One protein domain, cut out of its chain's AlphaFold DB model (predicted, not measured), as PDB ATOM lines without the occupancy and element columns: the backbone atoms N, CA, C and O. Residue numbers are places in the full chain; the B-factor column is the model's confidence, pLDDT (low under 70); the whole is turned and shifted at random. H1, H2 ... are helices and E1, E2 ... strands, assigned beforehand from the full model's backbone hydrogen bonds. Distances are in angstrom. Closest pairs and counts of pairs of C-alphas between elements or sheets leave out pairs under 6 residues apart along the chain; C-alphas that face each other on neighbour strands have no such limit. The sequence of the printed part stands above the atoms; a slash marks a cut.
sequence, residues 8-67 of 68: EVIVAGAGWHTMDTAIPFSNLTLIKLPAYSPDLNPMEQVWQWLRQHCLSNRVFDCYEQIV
ATOM      1  N   GLU A   8      31.965  25.988  40.656       93.62
ATOM      2  CA  GLU A   8      31.507  24.609  40.629       93.62
ATOM      3  C   GLU A   8      30.284  24.480  39.721       93.62
ATOM      4  O   GLU A   8      29.323  25.243  39.828       93.62
ATOM      5  N   VAL A   9      30.302  23.491  38.827       94.06
ATOM      6  CA  VAL A   9      29.198  23.234  37.896       94.06
ATOM      7  C   VAL A   9      28.665  21.830  38.111       94.06
ATOM      8  O   VAL A   9      29.386  20.843  37.974       94.06
ATOM      9  N   ILE A  10      27.376  21.745  38.425       94.56
ATOM     10  CA  ILE A  10      26.663  20.479  38.575       94.56
ATOM     11  C   ILE A  10      26.265  19.975  37.188       94.56
ATOM     12  O   ILE A  10      25.629  20.699  36.423       94.56
ATOM     13  N   VAL A  11      26.613  18.729  36.866       94.81
ATOM     14  CA  VAL A  11      26.307  18.111  35.569       94.81
ATOM     15  C   VAL A  11      25.617  16.758  35.732       94.81
ATOM     16  O   VAL A  11      25.980  15.932  36.574       94.81
ATOM     17  N   ALA A  12      24.619  16.511  34.883       94.25
ATOM     18  CA  ALA A  12      23.949  15.217  34.786       94.25
ATOM     19  C   ALA A  12      24.847  14.161  34.113       94.25
ATOM     20  O   ALA A  12      25.815  14.489  33.431       94.25
ATOM     21  N   GLY A  13      24.490  12.883  34.237       92.06
ATOM     22  CA  GLY A  13      25.245  11.746  33.695       92.06
ATOM     23  C   GLY A  13      25.224  11.550  32.170       92.06
ATOM     24  O   GLY A  13      25.459  10.429  31.729       92.06
ATOM     25  N   ALA A  14      24.929  12.578  31.365       92.00
ATOM     26  CA  ALA A  14      24.886  12.459  29.906       92.00
ATOM     27  C   ALA A  14      26.262  12.078  29.327       92.00
ATOM     28  O   ALA A  14      27.298  12.455  29.874       92.00
ATOM     29  N   GLY A  15      26.277  11.356  28.201       91.50
ATOM     30  CA  GLY A  15      27.517  10.851  27.591       91.50
ATOM     31  C   GLY A  15      28.520  11.943  27.206       91.50
ATOM     32  O   GLY A  15      29.719  11.693  27.222       91.50
ATOM     33  N   TRP A  16      28.045  13.159  26.925       91.50
ATOM     34  CA  TRP A  16      28.887  14.323  26.624       91.50
ATOM     35  C   TRP A  16      29.339  15.105  27.867       91.50
ATOM     36  O   TRP A  16      30.142  16.020  27.748       91.50
ATOM     37  N   HIS A  17      28.859  14.760  29.067       91.94
ATOM     38  CA  HIS A  17      29.297  15.370  30.327       91.94
ATOM     39  C   HIS A  17      30.437  14.553  30.942       91.94
ATOM     40  O   HIS A  17      30.269  13.776  31.900       91.94
ATOM     41  N   THR A  18      31.611  14.703  30.340       92.06
ATOM     42  CA  THR A  18      32.855  14.055  30.752       92.06
ATOM     43  C   THR A  18      33.730  15.035  31.539       92.06
ATOM     44  O   THR A  18      33.686  16.247  31.324       92.06
ATOM     45  N   MET A  19      34.508  14.525  32.500       87.62
ATOM     46  CA  MET A  19      35.280  15.369  33.430       87.62
ATOM     47  C   MET A  19      36.357  16.206  32.725       87.62
ATOM     48  O   MET A  19      36.727  17.273  33.204       87.62
ATOM     49  N   ASP A  20      36.828  15.746  31.568       91.19
ATOM     50  CA  ASP A  20      37.803  16.434  30.728       91.19
ATOM     51  C   ASP A  20      37.258  17.714  30.074       91.19
ATOM     52  O   ASP A  20      38.039  18.576  29.679       91.19
ATOM     53  N   THR A  21      35.934  17.911  30.054       90.19
ATOM     54  CA  THR A  21      35.307  19.132  29.516       90.19
ATOM     55  C   THR A  21      35.721  20.392  30.295       90.19
ATOM     56  O   THR A  21      35.751  21.485  29.732       90.19
ATOM     57  N   ALA A  22      36.090  20.259  31.575       91.56
ATOM     58  CA  ALA A  22      36.562  21.378  32.395       91.56
ATOM     59  C   ALA A  22      38.086  21.594  32.372       91.56
ATOM     60  O   ALA A  22      38.544  22.593  32.917       91.56
ATOM     61  N   ILE A  23      38.873  20.728  31.714       90.94
ATOM     62  CA  ILE A  23      40.348  20.846  31.649       90.94
ATOM     63  C   ILE A  23      40.839  22.233  31.200       90.94
ATOM     64  O   ILE A  23      41.835  22.697  31.757       90.94
ATOM     65  N   PRO A  24      40.193  22.928  30.238       93.88
ATOM     66  CA  PRO A  24      40.649  24.252  29.812       93.88
ATOM     67  C   PRO A  24      40.578  25.339  30.898       93.88
ATOM     68  O   PRO A  24      41.150  26.413  30.710       93.88
ATOM     69  N   PHE A  25      39.883  25.094  32.013       93.06
ATOM     70  CA  PHE A  25      39.599  26.089  33.042       93.06
ATOM     71  C   PHE A  25      40.262  25.708  34.368       93.06
ATOM     72  O   PHE A  25      39.879  24.743  35.024       93.06
ATOM     73  N   SER A  26      41.240  26.500  34.808       93.25
ATOM     74  CA  SER A  26      42.003  26.227  36.037       93.25
ATOM     75  C   SER A  26      41.224  26.466  37.336       93.25
ATOM     76  O   SER A  26      41.658  26.020  38.396       93.25
ATOM     77  N   ASN A  27      40.092  27.167  37.271       94.44
ATOM     78  CA  ASN A  27      39.250  27.532  38.412       94.44
ATOM     79  C   ASN A  27      37.839  26.917  38.349       94.44
ATOM     80  O   ASN A  27      36.962  27.358  39.087       94.44
ATOM     81  N   LEU A  28      37.609  25.929  37.476       94.44
ATOM     82  CA  LEU A  28      36.312  25.277  37.294       94.44
ATOM     83  C   LEU A  28      36.369  23.820  37.754       94.44
ATOM     84  O   LEU A  28      37.210  23.050  37.296       94.44
ATOM     85  N   THR A  29      35.432  23.418  38.608       93.44
ATOM     86  CA  THR A  29      35.261  22.016  39.017       93.44
ATOM     87  C   THR A  29      33.893  21.504  38.586       93.44
ATOM     88  O   THR A  29      32.875  22.152  38.823       93.44
ATOM     89  N   LEU A  30      33.848  20.319  37.973       94.88
ATOM     90  CA  LEU A  30      32.587  19.641  37.666       94.88
ATOM     91  C   LEU A  30      32.169  18.738  38.826       94.88
ATOM     92  O   LEU A  30      32.961  17.936  39.320       94.88
ATOM     93  N   ILE A  31      30.900  18.825  39.212       94.25
ATOM     94  CA  ILE A  31      30.255  17.940  40.180       94.25
ATOM     95  C   ILE A  31      29.266  17.070  39.411       94.25
ATOM     96  O   ILE A  31      28.222  17.535  38.953       94.25
ATOM     97  N   LYS A  32      29.597  15.789  39.250       94.12
ATOM     98  CA  LYS A  32      28.735  14.841  38.542       94.12
ATOM     99  C   LYS A  32      27.698  14.256  39.492       94.12
ATOM    100  O   LYS A  32      28.048  13.726  40.545       94.12
ATOM    101  N   LEU A  33      26.430  14.331  39.104       95.81
ATOM    102  CA  LEU A  33      25.347  13.734  39.882       95.81
ATOM    103  C   LEU A  33      25.394  12.196  39.827       95.81
ATOM    104  O   LEU A  33      25.816  11.634  38.808       95.81
ATOM    105  N   PRO A  34      24.922  11.500  40.881       96.31
ATOM    106  CA  PRO A  34      24.720  10.058  40.833       96.31
ATOM    107  C   PRO A  34      23.757   9.664  39.707       96.31
ATOM    108  O   PRO A  34      22.893  10.441  39.285       96.31
ATOM    109  N   ALA A  35      23.898   8.433  39.214       94.94
ATOM    110  CA  ALA A  35      23.010   7.911  38.182       94.94
ATOM    111  C   ALA A  35      21.541   7.970  38.640       94.94
ATOM    112  O   ALA A  35      21.241   7.767  39.816       94.94
ATOM    113  N   TYR A  36      20.636   8.252  37.698       94.38
ATOM    114  CA  TYR A  36      19.185   8.285  37.926       94.38
ATOM    115  C   TYR A  36      18.731   9.206  39.073       94.38
ATOM    116  O   TYR A  36      17.739   8.918  39.730       94.38
ATOM    117  N   SER A  37      19.440  10.317  39.307       96.25
ATOM    118  CA  SER A  37      19.118  11.291  40.365       96.25
ATOM    119  C   SER A  37      18.636  12.644  39.805       96.25
ATOM    120  O   SER A  37      19.301  13.658  40.029       96.25
ATOM    121  N   PRO A  38      17.514  12.697  39.054       94.56
ATOM    122  CA  PRO A  38      17.005  13.949  38.489       94.56
ATOM    123  C   PRO A  38      16.613  14.958  39.577       94.56
ATOM    124  O   PRO A  38      16.830  16.149  39.400       94.56
ATOM    125  N   ASP A  39      16.153  14.495  40.743       94.94
ATOM    126  CA  ASP A  39      15.755  15.367  41.859       94.94
ATOM    127  C   ASP A  39      16.911  16.223  42.414       94.94
ATOM    128  O   ASP A  39      16.680  17.239  43.066       94.94
ATOM    129  N   LEU A  40      18.163  15.835  42.137       95.12
ATOM    130  CA  LEU A  40      19.361  16.593  42.513       95.12
ATOM    131  C   LEU A  40      19.807  17.594  41.438       95.12
ATOM    132  O   LEU A  40      20.720  18.383  41.680       95.12
ATOM    133  N   ASN A  41      19.205  17.563  40.248       95.75
ATOM    134  CA  ASN A  41      19.525  18.477  39.163       95.75
ATOM    135  C   ASN A  41      18.641  19.735  39.258       95.75
ATOM    136  O   ASN A  41      17.455  19.670  38.927       95.75
ATOM    137  N   PRO A  42      19.185  20.908  39.639       93.12
ATOM    138  CA  PRO A  42      18.384  22.125  39.793       93.12
ATOM    139  C   PRO A  42      17.709  22.574  38.487       93.12
ATOM    140  O   PRO A  42      16.670  23.235  38.531       93.12
ATOM    141  N   MET A  43      18.243  22.176  37.323       95.88
ATOM    142  CA  MET A  43      17.631  22.473  36.024       95.88
ATOM    143  C   MET A  43      16.260  21.820  35.833       95.88
ATOM    144  O   MET A  43      15.450  22.355  35.074       95.88
ATOM    145  N   GLU A  44      15.947  20.730  36.541       96.50
ATOM    146  CA  GLU A  44      14.629  20.089  36.446       96.50
ATOM    147  C   GLU A  44      13.499  21.037  36.857       96.50
ATOM    148  O   GLU A  44      12.445  21.043  36.222       96.50
ATOM    149  N   GLN A  45      13.723  21.894  37.859       96.25
ATOM    150  CA  GLN A  45      12.729  22.887  38.285       96.25
ATOM    151  C   GLN A  45      12.496  23.951  37.208       96.25
ATOM    152  O   GLN A  45      11.352  24.309  36.922       96.25
ATOM    153  N   VAL A  46      13.565  24.411  36.552       96.94
ATOM    154  CA  VAL A  46      13.473  25.362  35.436       96.94
ATOM    155  C   VAL A  46      12.698  24.742  34.273       96.94
ATOM    156  O   VAL A  46      11.782  25.360  33.733       96.94
ATOM    157  N   TRP A  47      13.000  23.493  33.912       96.25
ATOM    158  CA  TRP A  47      12.287  22.797  32.840       96.25
ATOM    159  C   TRP A  47      10.821  22.528  33.176       96.25
ATOM    160  O   TRP A  47       9.964  22.653  32.298       96.25
ATOM    161  N   GLN A  48      10.505  22.177  34.424       96.81
ATOM    162  CA  GLN A  48       9.119  22.049  34.877       96.81
ATOM    163  C   GLN A  48       8.365  23.370  34.719       96.81
ATOM    164  O   GLN A  48       7.269  23.375  34.154       96.81
ATOM    165  N   TRP A  49       8.973  24.481  35.137       97.62
ATOM    166  CA  TRP A  49       8.378  25.804  34.987       97.62
ATOM    167  C   TRP A  49       8.134  26.148  33.512       97.62
ATOM    168  O   TRP A  49       7.013  26.499  33.149       97.62
ATOM    169  N   LEU A  50       9.123  25.952  32.634       96.81
ATOM    170  CA  LEU A  50       8.977  26.210  31.194       96.81
ATOM    171  C   LEU A  50       7.845  25.385  30.567       96.81
ATOM    172  O   LEU A  50       7.024  25.925  29.821       96.81
ATOM    173  N   ARG A  51       7.745  24.090  30.902       95.81
ATOM    174  CA  ARG A  51       6.661  23.223  30.407       95.81
ATOM    175  C   ARG A  51       5.283  23.714  30.838       95.81
ATOM    176  O   ARG A  51       4.356  23.659  30.039       95.81
ATOM    177  N   GLN A  52       5.146  24.194  32.071       97.00
ATOM    178  CA  GLN A  52       3.865  24.655  32.611       97.00
ATOM    179  C   GLN A  52       3.446  26.029  32.076       97.00
ATOM    180  O   GLN A  52       2.259  26.251  31.853       97.00
ATOM    181  N   HIS A  53       4.394  26.942  31.853       95.06
ATOM    182  CA  HIS A  53       4.080  28.355  31.605       95.06
ATOM    183  C   HIS A  53       4.286  28.778  30.148       95.06
ATOM    184  O   HIS A  53       3.499  29.560  29.610       95.06
ATOM    185  N   CYS A  54       5.319  28.250  29.494       94.12
ATOM    186  CA  CYS A  54       5.725  28.681  28.156       94.12
ATOM    187  C   CYS A  54       5.269  27.706  27.069       94.12
ATOM    188  O   CYS A  54       4.895  28.144  25.988       94.12
ATOM    189  N   LEU A  55       5.274  26.399  27.353       94.81
ATOM    190  CA  LEU A  55       5.089  25.360  26.328       94.81
ATOM    191  C   LEU A  55       3.758  24.596  26.437       94.81
ATOM    192  O   LEU A  55       3.384  23.865  25.523       94.81
ATOM    193  N   SER A  56       3.029  24.748  27.544       95.50
ATOM    194  CA  SER A  56       1.780  24.024  27.800       95.50
ATOM    195  C   SER A  56       0.666  24.443  26.836       95.50
ATOM    196  O   SER A  56       0.291  25.616  26.803       95.50
ATOM    197  N   ASN A  57       0.059  23.465  26.151       95.19
ATOM    198  CA  ASN A  57      -1.128  23.630  25.297       95.19
ATOM    199  C   ASN A  57      -0.968  24.689  24.192       95.19
ATOM    200  O   ASN A  57      -1.922  25.393  23.860       95.19
ATOM    201  N   ARG A  58       0.236  24.808  23.626       93.56
ATOM    202  CA  ARG A  58       0.532  25.696  22.497       93.56
ATOM    203  C   ARG A  58       0.940  24.889  21.270       93.56
ATOM    204  O   ARG A  58       1.543  23.825  21.393       93.56
ATOM    205  N   VAL A  59       0.605  25.415  20.097       95.12
ATOM    206  CA  VAL A  59       1.089  24.941  18.796       95.12
ATOM    207  C   VAL A  59       1.943  26.058  18.215       95.12
ATOM    208  O   VAL A  59       1.573  27.223  18.329       95.12
ATOM    209  N   PHE A  60       3.081  25.688  17.641       95.81
ATOM    210  CA  PHE A  60       4.052  26.612  17.071       95.81
ATOM    211  C   PHE A  60       4.185  26.314  15.577       95.81
ATOM    212  O   PHE A  60       4.352  25.154  15.195       95.81
ATOM    213  N   ASP A  61       4.099  27.349  14.749       97.12
ATOM    214  CA  ASP A  61       4.161  27.246  13.288       97.12
ATOM    215  C   ASP A  61       5.602  27.094  12.785       97.12
ATOM    216  O   ASP A  61       5.852  26.466  11.754       97.12
ATOM    217  N   CYS A  62       6.563  27.669  13.511       96.88
ATOM    218  CA  CYS A  62       7.979  27.618  13.177       96.88
ATOM    219  C   CYS A  62       8.865  27.638  14.429       96.88
ATOM    220  O   CYS A  62       8.398  27.838  15.552       96.88
ATOM    221  N   TYR A  63      10.162  27.405  14.225       96.62
ATOM    222  CA  TYR A  63      11.157  27.353  15.296       96.62
ATOM    223  C   TYR A  63      11.260  28.681  16.052       96.62
ATOM    224  O   TYR A  63      11.369  28.685  17.275       96.62
ATOM    225  N   GLU A  64      11.174  29.799  15.335       97.00
ATOM    226  CA  GLU A  64      11.307  31.141  15.899       97.00
ATOM    227  C   GLU A  64      10.247  31.396  16.978       97.00
ATOM    228  O   GLU A  64      10.577  31.923  18.033       97.00
ATOM    229  N   GLN A  65       9.018  30.900  16.788       95.56
ATOM    230  CA  GLN A  65       7.938  31.024  17.777       95.56
ATOM    231  C   GLN A  65       8.162  30.201  19.059       95.56
ATOM    232  O   GLN A  65       7.487  30.441  20.057       95.56
ATOM    233  N   ILE A  66       9.050  29.200  19.039       94.38
ATOM    234  CA  ILE A  66       9.420  28.421  20.235       94.38
ATOM    235  C   ILE A  66      10.506  29.156  21.038       94.38
ATOM    236  O   ILE A  66      10.606  28.958  22.249       94.38
ATOM    237  N   VAL A  67      11.347  29.945  20.359       93.62
ATOM    238  CA  VAL A  67      12.545  30.579  20.931       93.62
ATOM    239  C   VAL A  67      12.294  32.003  21.424       93.62
ATOM    240  O   VAL A  67      12.946  32.399  22.392       93.62
TER     241      VAL A  67
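This is residues 8 to 67 of the 68 residues of the protein "DDE_3 domain-containing protein" of Shewanella sp. SE1 (UniProt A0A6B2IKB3). Two parallel strands, E1 and E2, and short helix H1 make a small head; residues 44 to 53 of helix H2 stick out, and a tail ends in helix H3. The printed part has 60 residues, under half in named elements, ordered E1, H1, E2, H2, H3; the class is mixed, helices and strands. It is only just extended, close to loose: radius of gyration of the C-alphas 15.8 A, spans 43 by 25 by 20 A.

E1, residues 8 to 11, and E2, residues 28 to 32, are parallel at 34 degrees; N 9 and O 29, 2.9 A apart, are within hydrogen-bond range. With H1, residues 19 to 22, between them, they form a strand-helix-strand unit with a right-handed crossover. H2, residues 43 to 53, is apart from E1 and from H3, residues 64 to 67. In H2 every O i to N i+4 pair is within hydrogen-bond range.

C-alpha 8 of E1 is at (31.507, 24.609, 40.629), C-alpha 67 of H3 at (12.545, 30.579, 20.931).

The printed part has no cut and no long link; no printed residue is under 70 in pLDDT.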